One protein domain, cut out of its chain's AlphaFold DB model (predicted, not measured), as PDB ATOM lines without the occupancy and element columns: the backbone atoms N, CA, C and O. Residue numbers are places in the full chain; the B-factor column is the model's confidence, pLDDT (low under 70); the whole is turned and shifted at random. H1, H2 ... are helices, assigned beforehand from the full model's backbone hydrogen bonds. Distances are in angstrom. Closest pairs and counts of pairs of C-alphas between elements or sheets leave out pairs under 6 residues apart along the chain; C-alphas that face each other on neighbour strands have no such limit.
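Overview. This is residues 8 to 107 of the 142 residues of an uncharacterized protein of bacterium (UniProt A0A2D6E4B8). One long helix, H5, makes a shaft with a small head of four short helices, H1 to H4, at its first end, while H6 folds back along its last end as a helical hairpin. Between head and hairpin, residues 65 to 71 of H5 stand free. The printed part has 100 residues with six named helices, H1 to H6 in chain order, and no named strand: all helix. It is extended, a rod of 65 by 21 by 20 A, with a radius of gyration of the C-alphas of 21.5 A.

Arrangement. H5, residues 51 to 88, touches H6, residues 92 to 105, with its residues 72 to 87 alone, at a shallow tilt of 15 degrees, opposite ways; their closest C-alphas, of Tyr 83 and Met 95, are 4.9 A apart. With residues 52 to 61 alone, H5 touches H1, residues 8 to 19, the same way at 37 degrees, only just a steep tilt; the closest C-alphas, of Cys 10 and Val 53, are 4.8 A apart. H1 touches H2, residues 24 to 30, at a steep tilt of 63 degrees, opposite ways, with the C-alphas of Glu 16 and Ala 27 closest at 4.8 A. H2 touches H3, residues 35 to 38, closest at the C-alphas of Glu 25 and Ala 38, 5.0 A. H4, residues 41 to 49, is close to H5 but not clearly touching, about perpendicular at 74 degrees; the closest C-alphas, of Tyr 48 and Lys 54, are 6.6 A apart. H1 and H6 are apart. Every O i to N i+4 pair is within hydrogen-bond range in H1, H2, H4, H5 and H6; H3 is too short for one.

Along the chain. H5 is 55.4 A long, from C-alpha 51 at (85.651, -82.843, 7.348) to C-alpha 88 at (59.760, -36.681, 23.741). H6 is 20.4 A, H1 16.4 A and H4 11.9 A long; H2 and H3 are shorter.

Size, cuts and confidence. The C-alphas of Ser 36 and Gly 90, the two farthest apart, are 64.9 A apart. The five links are tight, the printed part has no cut, and no printed residue is under pLDDT 70.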
ATOM      1  N   SER A   8      74.032 -88.080   7.618       92.19
ATOM      2  CA  SER A   8      73.009 -87.977   8.666       92.19
ATOM      3  C   SER A   8      73.599 -88.092  10.073       92.19
ATOM      4  O   SER A   8      73.213 -87.332  10.961       92.19
ATOM      5  N   THR A   9      74.564 -88.994  10.265       92.19
ATOM      6  CA  THR A   9      75.287 -89.165  11.528       92.19
ATOM      7  C   THR A   9      76.137 -87.937  11.835       92.19
ATOM      8  O   THR A   9      76.088 -87.423  12.950       92.19
ATOM      9  N   CYS A  10      76.870 -87.412  10.850       93.38
ATOM     10  CA  CYS A  10      77.669 -86.194  11.015       93.38
ATOM     11  C   CYS A  10      76.801 -84.980  11.382       93.38
ATOM     12  O   CYS A  10      77.149 -84.228  12.293       93.38
ATOM     13  N   ASP A  11      75.648 -84.831  10.729       93.56
ATOM     14  CA  ASP A  11      74.676 -83.775  11.020       93.56
ATOM     15  C   ASP A  11      74.039 -83.947  12.412       93.56
ATOM     16  O   ASP A  11      73.713 -82.962  13.074       93.56
ATOM     17  N   ALA A  12      73.838 -85.182  12.884       94.62
ATOM     18  CA  ALA A  12      73.371 -85.453  14.244       94.62
ATOM     19  C   ALA A  12      74.435 -85.084  15.291       94.62
ATOM     20  O   ALA A  12      74.130 -84.358  16.231       94.62
ATOM     21  N   ILE A  13      75.694 -85.488  15.082       94.12
ATOM     22  CA  ILE A  13      76.821 -85.137  15.965       94.12
ATOM     23  C   ILE A  13      76.981 -83.621  16.057       94.12
ATOM     24  O   ILE A  13      77.139 -83.092  17.153       94.12
ATOM     25  N   ALA A  14      76.922 -82.917  14.925       95.44
ATOM     26  CA  ALA A  14      77.033 -81.465  14.900       95.44
ATOM     27  C   ALA A  14      75.894 -80.787  15.676       95.44
ATOM     28  O   ALA A  14      76.154 -79.888  16.474       95.44
ATOM     29  N   ARG A  15      74.647 -81.242  15.490       95.50
ATOM     30  CA  ARG A  15      73.485 -80.720  16.226       95.50
ATOM     31  C   ARG A  15      73.630 -80.911  17.728       95.50
ATOM     32  O   ARG A  15      73.531 -79.931  18.458       95.50
ATOM     33  N   GLU A  16      73.929 -82.131  18.162       95.75
ATOM     34  CA  GLU A  16      74.096 -82.459  19.581       95.75
ATOM     35  C   GLU A  16      75.295 -81.741  20.208       95.75
ATOM     36  O   GLU A  16      75.264 -81.353  21.373       95.75
ATOM     37  N   PHE A  17      76.363 -81.532  19.442       95.81
ATOM     38  CA  PHE A  17      77.513 -80.765  19.899       95.81
ATOM     39  C   PHE A  17      77.158 -79.290  20.101       95.81
ATOM     40  O   PHE A  17      77.481 -78.722  21.141       95.81
ATOM     41  N   CYS A  18      76.471 -78.667  19.144       93.38
ATOM     42  CA  CYS A  18      76.081 -77.263  19.254       93.38
ATOM     43  C   CYS A  18      74.990 -77.024  20.317       93.38
ATOM     44  O   CYS A  18      74.993 -75.955  20.924       93.38
ATOM     45  N   SER A  19      74.099 -77.986  20.584       91.81
ATOM     46  CA  SER A  19      73.041 -77.857  21.601       91.81
ATOM     47  C   SER A  19      73.535 -78.096  23.031       91.81
ATOM     48  O   SER A  19      73.166 -77.353  23.938       91.81
ATOM     49  N   ASN A  20      74.415 -79.078  23.249       88.31
ATOM     50  CA  ASN A  20      74.884 -79.471  24.585       88.31
ATOM     51  C   ASN A  20      76.109 -78.663  25.051       88.31
ATOM     52  O   ASN A  20      77.054 -79.209  25.623       88.31
ATOM     53  N   GLY A  21      76.152 -77.365  24.741       89.06
ATOM     54  CA  GLY A  21      77.240 -76.480  25.171       89.06
ATOM     55  C   GLY A  21      78.622 -76.879  24.643       89.06
ATOM     56  O   GLY A  21      79.626 -76.615  25.300       89.06
ATOM     57  N   ARG A  22      78.693 -77.529  23.471       92.12
ATOM     58  CA  ARG A  22      79.945 -78.010  22.855       92.12
ATOM     59  C   ARG A  22      80.677 -79.067  23.689       92.12
ATOM     60  O   ARG A  22      81.901 -79.198  23.617       92.12
ATOM     61  N   ASN A  23      79.931 -79.882  24.432       94.31
ATOM     62  CA  ASN A  23      80.473 -81.055  25.107       94.31
ATOM     63  C   ASN A  23      80.581 -82.250  24.140       94.31
ATOM     64  O   ASN A  23      79.579 -82.845  23.740       94.31
ATOM     65  N   LYS A  24      81.818 -82.617  23.778       93.62
ATOM     66  CA  LYS A  24      82.101 -83.705  22.827       93.62
ATOM     67  C   LYS A  24      81.622 -85.067  23.322       93.62
ATOM     68  O   LYS A  24      81.023 -85.814  22.561       93.62
ATOM     69  N   GLU A  25      81.876 -85.392  24.584       94.12
ATOM     70  CA  GLU A  25      81.499 -86.690  25.149       94.12
ATOM     71  C   GLU A  25      79.976 -86.848  25.172       94.12
ATOM     72  O   GLU A  25      79.452 -87.838  24.664       94.12
ATOM     73  N   GLN A  26      79.260 -85.845  25.687       94.25
ATOM     74  CA  GLN A  26      77.797 -85.883  25.752       94.25
ATOM     75  C   GLN A  26      77.158 -85.941  24.364       94.25
ATOM     76  O   GLN A  26      76.237 -86.730  24.162       94.25
ATOM     77  N   ALA A  27      77.679 -85.184  23.396       94.69
ATOM     78  CA  ALA A  27      77.178 -85.220  22.026       94.69
ATOM     79  C   ALA A  27      77.326 -86.612  21.392       94.69
ATOM     80  O   ALA A  27      76.392 -87.118  20.772       94.69
ATOM     81  N   LEU A  28      78.472 -87.272  21.585       93.75
ATOM     82  CA  LEU A  28      78.692 -88.626  21.074       93.75
ATOM     83  C   LEU A  28      77.791 -89.659  21.762       93.75
ATOM     84  O   LEU A  28      77.243 -90.532  21.087       93.75
ATOM     85  N   ILE A  29      77.604 -89.550  23.080       93.88
ATOM     86  CA  ILE A  29      76.683 -90.420  23.827       93.88
ATOM     87  C   ILE A  29      75.246 -90.235  23.320       93.88
ATOM     88  O   ILE A  29      74.566 -91.229  23.078       93.88
ATOM     89  N   SER A  30      74.812 -88.989  23.101       93.44
ATOM     90  CA  SER A  30      73.470 -88.648  22.602       93.44
ATOM     91  C   SER A  30      73.190 -89.257  21.222       93.44
ATOM     92  O   SER A  30      72.122 -89.812  20.977       93.44
ATOM     93  N   VAL A  31      74.194 -89.270  20.337       92.56
ATOM     94  CA  VAL A  31      74.095 -89.890  18.999       92.56
ATOM     95  C   VAL A  31      74.153 -91.429  19.042       92.56
ATOM     96  O   VAL A  31      73.906 -92.093  18.036       92.56
ATOM     97  N   GLY A  32      74.446 -92.029  20.199       92.50
ATOM     98  CA  GLY A  32      74.431 -93.482  20.392       92.50
ATOM     99  C   GLY A  32      75.801 -94.158  20.300       92.50
ATOM    100  O   GLY A  32      75.874 -95.374  20.093       92.50
ATOM    101  N   TYR A  33      76.903 -93.414  20.447       92.00
ATOM    102  CA  TYR A  33      78.203 -94.031  20.725       92.00
ATOM    103  C   TYR A  33      78.243 -94.580  22.157       92.00
ATOM    104  O   TYR A  33      77.618 -94.053  23.076       92.00
ATOM    105  N   THR A  34      79.011 -95.650  22.367       93.12
ATOM    106  CA  THR A  34      79.192 -96.224  23.704       93.12
ATOM    107  C   THR A  34      79.938 -95.247  24.612       93.12
ATOM    108  O   THR A  34      80.831 -94.531  24.162       93.12
ATOM    109  N   LYS A  35      79.623 -95.242  25.914       93.19
ATOM    110  CA  LYS A  35      80.271 -94.347  26.892       93.19
ATOM    111  C   LYS A  35      81.794 -94.508  26.923       93.19
ATOM    112  O   LYS A  35      82.514 -93.519  26.977       93.19
ATOM    113  N   SER A  36      82.288 -95.747  26.850       92.38
ATOM    114  CA  SER A  36      83.728 -96.038  26.821       92.38
ATOM    115  C   SER A  36      84.420 -95.396  25.619       92.38
ATOM    116  O   SER A  36      85.482 -94.796  25.765       92.38
ATOM    117  N   TYR A  37      83.793 -95.467  24.443       90.62
ATOM    118  CA  TYR A  37      84.321 -94.856  23.232       90.62
ATOM    119  C   TYR A  37      84.182 -93.330  23.267       90.62
ATOM    120  O   TYR A  37      85.155 -92.627  23.013       90.62
ATOM    121  N   ALA A  38      83.019 -92.809  23.661       91.25
ATOM    122  CA  ALA A  38      82.740 -91.377  23.740       91.25
ATOM    123  C   ALA A  38      83.612 -90.633  24.764       91.25
ATOM    124  O   ALA A  38      83.897 -89.457  24.561       91.25
ATOM    125  N   ARG A  39      84.063 -91.298  25.832       92.06
ATOM    126  CA  ARG A  39      85.005 -90.735  26.814       92.06
ATOM    127  C   ARG A  39      86.461 -90.796  26.344       92.06
ATOM    128  O   ARG A  39      87.326 -90.123  26.902       92.06
ATOM    129  N   SER A  40      86.759 -91.605  25.327       90.38
ATOM    130  CA  SER A  40      88.119 -91.735  24.812       90.38
ATOM    131  C   SER A  40      88.526 -90.489  24.019       90.38
ATOM    132  O   SER A  40      87.845 -90.068  23.081       90.38
ATOM    133  N   GLY A  41      89.690 -89.919  24.345       84.81
ATOM    134  CA  GLY A  41      90.244 -88.789  23.590       84.81
ATOM    135  C   GLY A  41      90.510 -89.130  22.117       84.81
ATOM    136  O   GLY A  41      90.407 -88.265  21.251       84.81
ATOM    137  N   TYR A  42      90.768 -90.406  21.814       85.62
ATOM    138  CA  TYR A  42      90.932 -90.901  20.447       85.62
ATOM    139  C   TYR A  42      89.645 -90.788  19.612       85.62
ATOM    140  O   TYR A  42      89.695 -90.385  18.450       85.62
ATOM    141  N   ALA A  43      88.476 -91.085  20.188       84.69
ATOM    142  CA  ALA A  43      87.208 -90.881  19.487       84.69
ATOM    143  C   ALA A  43      86.975 -89.398  19.184       84.69
ATOM    144  O   ALA A  43      86.513 -89.052  18.099       84.69
ATOM    145  N   HIS A  44      87.337 -88.500  20.107       90.81
ATOM    146  CA  HIS A  44      87.184 -87.062  19.881       90.81
ATOM    147  C   HIS A  44      88.057 -86.580  18.728       90.81
ATOM    148  O   HIS A  44      87.584 -85.805  17.897       90.81
ATOM    149  N   THR A  45      89.312 -87.024  18.659       89.62
ATOM    150  CA  THR A  45      90.211 -86.623  17.572       89.62
ATOM    151  C   THR A  45      89.737 -87.181  16.240       89.62
ATOM    152  O   THR A  45      89.608 -86.410  15.298       89.62
ATOM    153  N   GLN A  46      89.387 -88.464  16.156       90.81
ATOM    154  CA  GLN A  46      88.916 -89.078  14.910       90.81
ATOM    155  C   GLN A  46      87.604 -88.463  14.414       90.81
ATOM    156  O   GLN A  46      87.486 -88.097  13.242       90.81
ATOM    157  N   ILE A  47      86.621 -88.312  15.304       91.94
ATOM    158  CA  ILE A  47      85.288 -87.869  14.900       91.94
ATOM    159  C   ILE A  47      85.281 -86.386  14.544       91.94
ATOM    160  O   ILE A  47      84.801 -86.004  13.480       91.94
ATOM    161  N   TYR A  48      85.850 -85.537  15.399       91.88
ATOM    162  CA  TYR A  48      85.829 -84.094  15.166       91.88
ATOM    163  C   TYR A  48      86.919 -83.625  14.193       91.88
ATOM    164  O   TYR A  48      86.849 -82.493  13.714       91.88
ATOM    165  N   ALA A  49      87.905 -84.463  13.846       91.88
ATOM    166  CA  ALA A  49      88.786 -84.187  12.711       91.88
ATOM    167  C   ALA A  49      88.091 -84.400  11.359       91.88
ATOM    168  O   ALA A  49      88.534 -83.802  10.375       91.88
ATOM    169  N   ASN A  50      87.012 -85.195  11.309       93.12
ATOM    170  CA  ASN A  50      86.312 -85.519  10.072       93.12
ATOM    171  C   ASN A  50      85.771 -84.245   9.380       93.12
ATOM    172  O   ASN A  50      85.015 -83.484   9.997       93.12
ATOM    173  N   PRO A  51      86.106 -84.016   8.094       93.56
ATOM    174  CA  PRO A  51      85.651 -82.843   7.348       93.56
ATOM    175  C   PRO A  51      84.128 -82.677   7.288       93.56
ATOM    176  O   PRO A  51      83.648 -81.548   7.332       93.56
ATOM    177  N   LEU A  52      83.360 -83.770   7.230       93.44
ATOM    178  CA  LEU A  52      81.895 -83.728   7.174       93.44
ATOM    179  C   LEU A  52      81.296 -83.208   8.482       93.44
ATOM    180  O   LEU A  52      80.401 -82.367   8.455       93.44
ATOM    181  N   VAL A  53      81.827 -83.658   9.624       93.94
ATOM    182  CA  VAL A  53      81.412 -83.170  10.948       93.94
ATOM    183  C   VAL A  53      81.775 -81.693  11.097       93.94
ATOM    184  O   VAL A  53      80.936 -80.895  11.509       93.94
ATOM    185  N   LYS A  54      82.989 -81.292  10.692       95.00
ATOM    186  CA  LYS A  54      83.411 -79.879  10.709       95.00
ATOM    187  C   LYS A  54      82.515 -78.996   9.845       95.00
ATOM    188  O   LYS A  54      82.101 -77.930  10.292       95.00
ATOM    189  N   ALA A  55      82.196 -79.439   8.631       94.56
ATOM    190  CA  ALA A  55      81.319 -78.707   7.724       94.56
ATOM    191  C   ALA A  55      79.898 -78.569   8.295       94.56
ATOM    192  O   ALA A  55      79.303 -77.494   8.210       94.56
ATOM    193  N   ALA A  56      79.369 -79.625   8.916       94.88
ATOM    194  CA  ALA A  56      78.065 -79.595   9.569       94.88
ATOM    195  C   ALA A  56      78.039 -78.620  10.761       94.88
ATOM    196  O   ALA A  56      77.116 -77.812  10.862       94.88
ATOM    197  N   ILE A  57      79.078 -78.622  11.607       95.50
ATOM    198  CA  ILE A  57      79.228 -77.663  12.716       95.50
ATOM    199  C   ILE A  57      79.294 -76.229  12.175       95.50
ATOM    200  O   ILE A  57      78.513 -75.381  12.595       95.50
ATOM    201  N   ALA A  58      80.141 -75.972  11.173       94.94
ATOM    202  CA  ALA A  58      80.276 -74.648  10.564       94.94
ATOM    203  C   ALA A  58      78.955 -74.140   9.957       94.94
ATOM    204  O   ALA A  58      78.637 -72.953  10.033       94.94
ATOM    205  N   LYS A  59      78.136 -75.030   9.388       95.06
ATOM    206  CA  LYS A  59      76.806 -74.676   8.876       95.06
ATOM    207  C   LYS A  59      75.855 -74.236   9.995       95.06
ATOM    208  O   LYS A  59      75.063 -73.316   9.793       95.06
ATOM    209  N   ILE A  60      75.918 -74.879  11.158       94.06
ATOM    210  CA  ILE A  60      75.106 -74.494  12.319       94.06
ATOM    211  C   ILE A  60      75.610 -73.165  12.887       94.06
ATOM    212  O   ILE A  60      74.816 -72.240  13.039       94.06
ATOM    213  N   ASP A  61      76.921 -73.030  13.103       93.62
ATOM    214  CA  ASP A  61      77.528 -71.805  13.635       93.62
ATOM    215  C   ASP A  61      77.262 -70.592  12.727       93.62
ATOM    216  O   ASP A  61      76.933 -69.516  13.214       93.62
ATOM    217  N   THR A  62      77.329 -70.753  11.400       93.44
ATOM    218  CA  THR A  62      77.024 -69.664  10.451       93.44
ATOM    219  C   THR A  62      75.553 -69.256  10.485       93.44
ATOM    220  O   THR A  62      75.247 -68.069  10.363       93.44
ATOM    221  N   LYS A  63      74.629 -70.206  10.677       93.19
ATOM    222  CA  LYS A  63      73.208 -69.893  10.875       93.19
ATOM    223  C   LYS A  63      72.993 -69.128  12.184       93.19
ATOM    224  O   LYS A  63      72.355 -68.080  12.163       93.19
ATOM    225  N   MET A  64      73.573 -69.610  13.283       90.38
ATOM    226  CA  MET A  64      73.491 -68.937  14.582       90.38
ATOM    227  C   MET A  64      74.105 -67.534  14.533       90.38
ATOM    228  O   MET A  64      73.526 -66.598  15.069       90.38
ATOM    229  N   ALA A  65      75.237 -67.355  13.848       90.44
ATOM    230  CA  ALA A  65      75.877 -66.051  13.691       90.44
ATOM    231  C   ALA A  65      74.960 -65.038  12.985       90.44
ATOM    232  O   ALA A  65      74.839 -63.906  13.447       90.44
ATOM    233  N   LYS A  66      74.257 -65.457  11.924       91.69
ATOM    234  CA  LYS A  66      73.271 -64.609  11.232       91.69
ATOM    235  C   LYS A  66      72.100 -64.221  12.134       91.69
ATOM    236  O   LYS A  66      71.660 -63.077  12.102       91.69
ATOM    237  N   GLU A  67      71.599 -65.154  12.940       91.06
ATOM    238  CA  GLU A  67      70.523 -64.879  13.902       91.06
ATOM    239  C   GLU A  67      70.986 -63.903  14.994       91.06
ATOM    240  O   GLU A  67      70.264 -62.965  15.328       91.06
ATOM    241  N   ILE A  68      72.211 -64.066  15.503       89.06
ATOM    242  CA  ILE A  68      72.821 -63.145  16.473       89.06
ATOM    243  C   ILE A  68      72.962 -61.741  15.877       89.06
ATOM    244  O   ILE A  68      72.606 -60.761  16.531       89.06
ATOM    245  N   GLU A  69      73.449 -61.626  14.641       88.56
ATOM    246  CA  GLU A  69      73.584 -60.342  13.950       88.56
ATOM    247  C   GLU A  69      72.223 -59.672  13.727       88.56
ATOM    248  O   GLU A  69      72.055 -58.487  14.019       88.56
ATOM    249  N   HIS A  70      71.219 -60.436  13.297       90.38
ATOM    250  CA  HIS A  70      69.858 -59.932  13.140       90.38
ATOM    251  C   HIS A  70      69.274 -59.424  14.467       90.38
ATOM    252  O   HIS A  70      68.755 -58.307  14.534       90.38
ATOM    253  N   ASN A  71      69.425 -60.198  15.544       89.25
ATOM    254  CA  ASN A  71      68.983 -59.802  16.879       89.25
ATOM    255  C   ASN A  71      69.720 -58.553  17.368       89.25
ATOM    256  O   ASN A  71      69.100 -57.664  17.949       89.25
ATOM    257  N   ARG A  72      71.022 -58.434  17.084       88.62
ATOM    258  CA  ARG A  72      71.804 -57.229  17.381       88.62
ATOM    259  C   ARG A  72      71.219 -55.996  16.688       88.62
ATOM    260  O   ARG A  72      71.063 -54.965  17.340       88.62
ATOM    261  N   ILE A  73      70.868 -56.093  15.404       90.25
ATOM    262  CA  ILE A  73      70.251 -54.991  14.645       90.25
ATOM    263  C   ILE A  73      68.906 -54.589  15.263       90.25
ATOM    264  O   ILE A  73      68.663 -53.400  15.482       90.25
ATOM    265  N   ILE A  74      68.051 -55.563  15.596       92.75
ATOM    266  CA  ILE A  74      66.757 -55.304  16.247       92.75
ATOM    267  C   ILE A  74      66.954 -54.602  17.594       92.75
ATOM    268  O   ILE A  74      66.279 -53.607  17.868       92.75
ATOM    269  N   SER A  75      67.887 -55.077  18.421       90.38
ATOM    270  CA  SER A  75      68.177 -54.478  19.726       90.38
ATOM    271  C   SER A  75      68.641 -53.028  19.602       90.38
ATOM    272  O   SER A  75      68.119 -52.163  20.303       90.38
ATOM    273  N   LEU A  76      69.551 -52.729  18.667       90.94
ATOM    274  CA  LEU A  76      70.003 -51.355  18.412       90.94
ATOM    275  C   LEU A  76      68.848 -50.444  17.972       90.94
ATOM    276  O   LEU A  76      68.732 -49.314  18.445       90.94
ATOM    277  N   HIS A  77      67.968 -50.939  17.105       93.50
ATOM    278  CA  HIS A  77      66.797 -50.192  16.655       93.50
ATOM    279  C   HIS A  77      65.781 -49.945  17.783       93.50
ATOM    280  O   HIS A  77      65.231 -48.848  17.895       93.50
ATOM    281  N   ASN A  78      65.548 -50.928  18.655       92.19
ATOM    282  CA  ASN A  78      64.662 -50.767  19.809       92.19
ATOM    283  C   ASN A  78      65.221 -49.761  20.826       92.19
ATOM    284  O   ASN A  78      64.461 -48.949  21.352       92.19
ATOM    285  N   LEU A  79      66.538 -49.762  21.053       92.06
ATOM    286  CA  LEU A  79      67.201 -48.761  21.893       92.06
ATOM    287  C   LEU A  79      67.079 -47.352  21.306       92.06
ATOM    288  O   LEU A  79      66.795 -46.414  22.047       92.06
ATOM    289  N   GLN A  80      67.197 -47.200  19.983       92.62
ATOM    290  CA  GLN A  80      66.973 -45.907  19.330       92.62
ATOM    291  C   GLN A  80      65.531 -45.411  19.531       92.62
ATOM    292  O   GLN A  80      65.321 -44.264  19.911       92.62
ATOM    293  N   LYS A  81      64.528 -46.283  19.371       93.25
ATOM    294  CA  LYS A  81      63.125 -45.927  19.653       93.25
ATOM    295  C   LYS A  81      62.899 -45.531  21.114       93.25
ATOM    296  O   LYS A  81      62.126 -44.612  21.381       93.25
ATOM    297  N   ALA A  82      63.549 -46.221  22.052       91.69
ATOM    298  CA  ALA A  82      63.480 -45.890  23.474       91.69
ATOM    299  C   ALA A  82      64.097 -44.512  23.760       91.69
ATOM    300  O   ALA A  82      63.510 -43.729  24.505       91.69
ATOM    301  N   TYR A  83      65.223 -44.190  23.116       93.44
ATOM    302  CA  TYR A  83      65.830 -42.861  23.175       93.44
ATOM    303  C   TYR A  83      64.872 -41.780  22.657       93.44
ATOM    304  O   TYR A  83      64.625 -40.798  23.354       93.44
ATOM    305  N   ASP A  84      64.274 -41.979  21.479       93.56
ATOM    306  CA  ASP A  84      63.360 -41.002  20.874       93.56
ATOM    307  C   ASP A  84      62.109 -40.772  21.743       93.56
ATOM    308  O   ASP A  84      61.599 -39.653  21.845       93.56
ATOM    309  N   LEU A  85      61.606 -41.827  22.393       94.44
ATOM    310  CA  LEU A  85      60.500 -41.730  23.345       94.44
ATOM    311  C   LEU A  85      60.910 -40.956  24.604       94.44
ATOM    312  O   LEU A  85      60.174 -40.069  25.037       94.44
ATOM    313  N   ALA A  86      62.081 -41.256  25.167       92.94
ATOM    314  CA  ALA A  86      62.613 -40.560  26.335       92.94
ATOM    315  C   ALA A  86      62.863 -39.071  26.047       92.94
ATOM    316  O   ALA A  86      62.537 -38.226  26.882       92.94
ATOM    317  N   PHE A  87      63.351 -38.746  24.846       93.12
ATOM    318  CA  PHE A  87      63.509 -37.372  24.372       93.12
ATOM    319  C   PHE A  87      62.166 -36.635  24.333       93.12
ATOM    320  O   PHE A  87      62.045 -35.548  24.894       93.12
ATOM    321  N   LYS A  88      61.122 -37.252  23.760       94.75
ATOM    322  CA  LYS A  88      59.760 -36.681  23.741       94.75
ATOM    323  C   LYS A  88      59.177 -36.472  25.140       94.75
ATOM    324  O   LYS A  88      58.386 -35.557  25.335       94.75
ATOM    325  N   GLN A  89      59.550 -37.315  26.099       94.31
ATOM    326  CA  GLN A  89      59.112 -37.223  27.494       94.31
ATOM    327  C   GLN A  89      59.968 -36.268  28.343       94.31
ATOM    328  O   GLN A  89      59.654 -36.061  29.512       94.31
ATOM    329  N   GLY A  90      61.057 -35.710  27.799       92.06
ATOM    330  CA  GLY A  90      62.000 -34.882  28.556       92.06
ATOM    331  C   GLY A  90      62.781 -35.650  29.632       92.06
ATOM    332  O   GLY A  90      63.296 -35.047  30.571       92.06
ATOM    333  N   ASN A  91      62.874 -36.980  29.528       92.44
ATOM    334  CA  ASN A  91      63.543 -37.819  30.520       92.44
ATOM    335  C   ASN A  91      65.012 -38.067  30.140       92.44
ATOM    336  O   ASN A  91      65.360 -39.074  29.515       92.44
ATOM    337  N   ALA A  92      65.887 -37.153  30.563       87.75
ATOM    338  CA  ALA A  92      67.322 -37.211  30.275       87.75
ATOM    339  C   ALA A  92      68.010 -38.477  30.823       87.75
ATOM    340  O   ALA A  92      68.920 -39.008  30.186       87.75
ATOM    341  N   ALA A  93      67.568 -39.002  31.971       88.69
ATOM    342  CA  ALA A  93      68.148 -40.213  32.552       88.69
ATOM    343  C   ALA A  93      67.897 -41.442  31.661       88.69
ATOM    344  O   ALA A  93      68.814 -42.224  31.404       88.69
ATOM    345  N   ALA A  94      66.676 -41.576  31.136       86.69
ATOM    346  CA  ALA A  94      66.320 -42.655  30.219       86.69
ATOM    347  C   ALA A  94      67.046 -42.541  28.864       86.69
ATOM    348  O   ALA A  94      67.463 -43.558  28.311       86.69
ATOM    349  N   MET A  95      67.277 -41.320  28.364       87.19
ATOM    350  CA  MET A  95      68.088 -41.094  27.158       87.19
ATOM    351  C   MET A  95      69.534 -41.578  27.340       87.19
ATOM    352  O   MET A  95      70.062 -42.292  26.489       87.19
ATOM    353  N   VAL A  96      70.170 -41.228  28.465       89.44
ATOM    354  CA  VAL A  96      71.549 -41.653  28.770       89.44
ATOM    355  C   VAL A  96      71.639 -43.170  28.922       89.44
ATOM    356  O   VAL A  96      72.604 -43.770  28.452       89.44
ATOM    357  N   ALA A  97      70.646 -43.803  29.550       89.12
ATOM    358  CA  ALA A  97      70.603 -45.256  29.682       89.12
ATOM    359  C   ALA A  97      70.526 -45.954  28.312       89.12
ATOM    360  O   ALA A  97      71.317 -46.857  28.047       89.12
ATOM    361  N   ALA A  98      69.643 -45.493  27.419       89.12
ATOM    362  CA  ALA A  98      69.513 -46.056  26.074       89.12
ATOM    363  C   ALA A  98      70.815 -45.934  25.258       89.12
ATOM    364  O   ALA A  98      71.222 -46.889  24.595       89.12
ATOM    365  N   GLU A  99      71.501 -44.791  25.350       87.94
ATOM    366  CA  GLU A  99      72.764 -44.568  24.636       87.94
ATOM    367  C   GLU A  99      73.918 -45.407  25.212       87.94
ATOM    368  O   GLU A  99      74.729 -45.951  24.462       87.94
ATOM    369  N   ARG A 100      73.980 -45.587  26.540       86.94
ATOM    370  CA  ARG A 100      74.964 -46.481  27.179       86.94
ATOM    371  C   ARG A 100      74.813 -47.922  26.705       86.94
ATOM    372  O   ARG A 100      75.801 -48.531  26.307       86.94
ATOM    373  N   GLU A 101      73.589 -48.440  26.685       88.69
ATOM    374  CA  GLU A 101      73.315 -49.803  26.215       88.69
ATOM    375  C   GLU A 101      73.634 -49.971  24.723       88.69
ATOM    376  O   GLU A 101      74.204 -50.978  24.295       88.69
ATOM    377  N   LYS A 102      73.355 -48.950  23.907       88.00
ATOM    378  CA  LYS A 102      73.726 -48.938  22.485       88.00
ATOM    379  C   LYS A 102      75.247 -49.007  22.304       88.00
ATOM    380  O   LYS A 102      75.733 -49.758  21.450       88.00
ATOM    381  N   ASN A 103      76.003 -48.284  23.131       85.69
ATOM    382  CA  ASN A 103      77.469 -48.331  23.158       85.69
ATOM    383  C   ASN A 103      78.005 -49.696  23.620       85.69
ATOM    384  O   ASN A 103      78.983 -50.189  23.054       85.69
ATOM    385  N   ALA A 104      77.335 -50.350  24.571       86.25
ATOM    386  CA  ALA A 104      77.671 -51.708  24.991       86.25
ATOM    387  C   ALA A 104      77.517 -52.721  23.849       86.25
ATOM    388  O   ALA A 104      78.448 -53.466  23.549       86.25
ATOM    389  N   ILE A 105      76.384 -52.699  23.144       84.00
ATOM    390  CA  ILE A 105      76.109 -53.622  22.030       84.00
ATOM    391  C   ILE A 105      77.033 -53.369  20.827       84.00
ATOM    392  O   ILE A 105      77.350 -54.284  20.061       84.00
ATOM    393  N   SER A 106      77.452 -52.121  20.622       80.88
ATOM    394  CA  SER A 106      78.352 -51.745  19.527       80.88
ATOM    395  C   SER A 106      79.832 -51.973  19.828       80.88
ATOM    396  O   SER A 106      80.647 -51.781  18.927       80.88
ATOM    397  N   ASN A 107      80.180 -52.438  21.035       74.50
ATOM    398  CA  ASN A 107      81.556 -52.509  21.538       74.50
ATOM    399  C   ASN A 107      82.276 -51.145  21.510       74.50
ATOM    400  O   ASN A 107      83.500 -51.089  21.437       74.50
TER     401      ASN A 107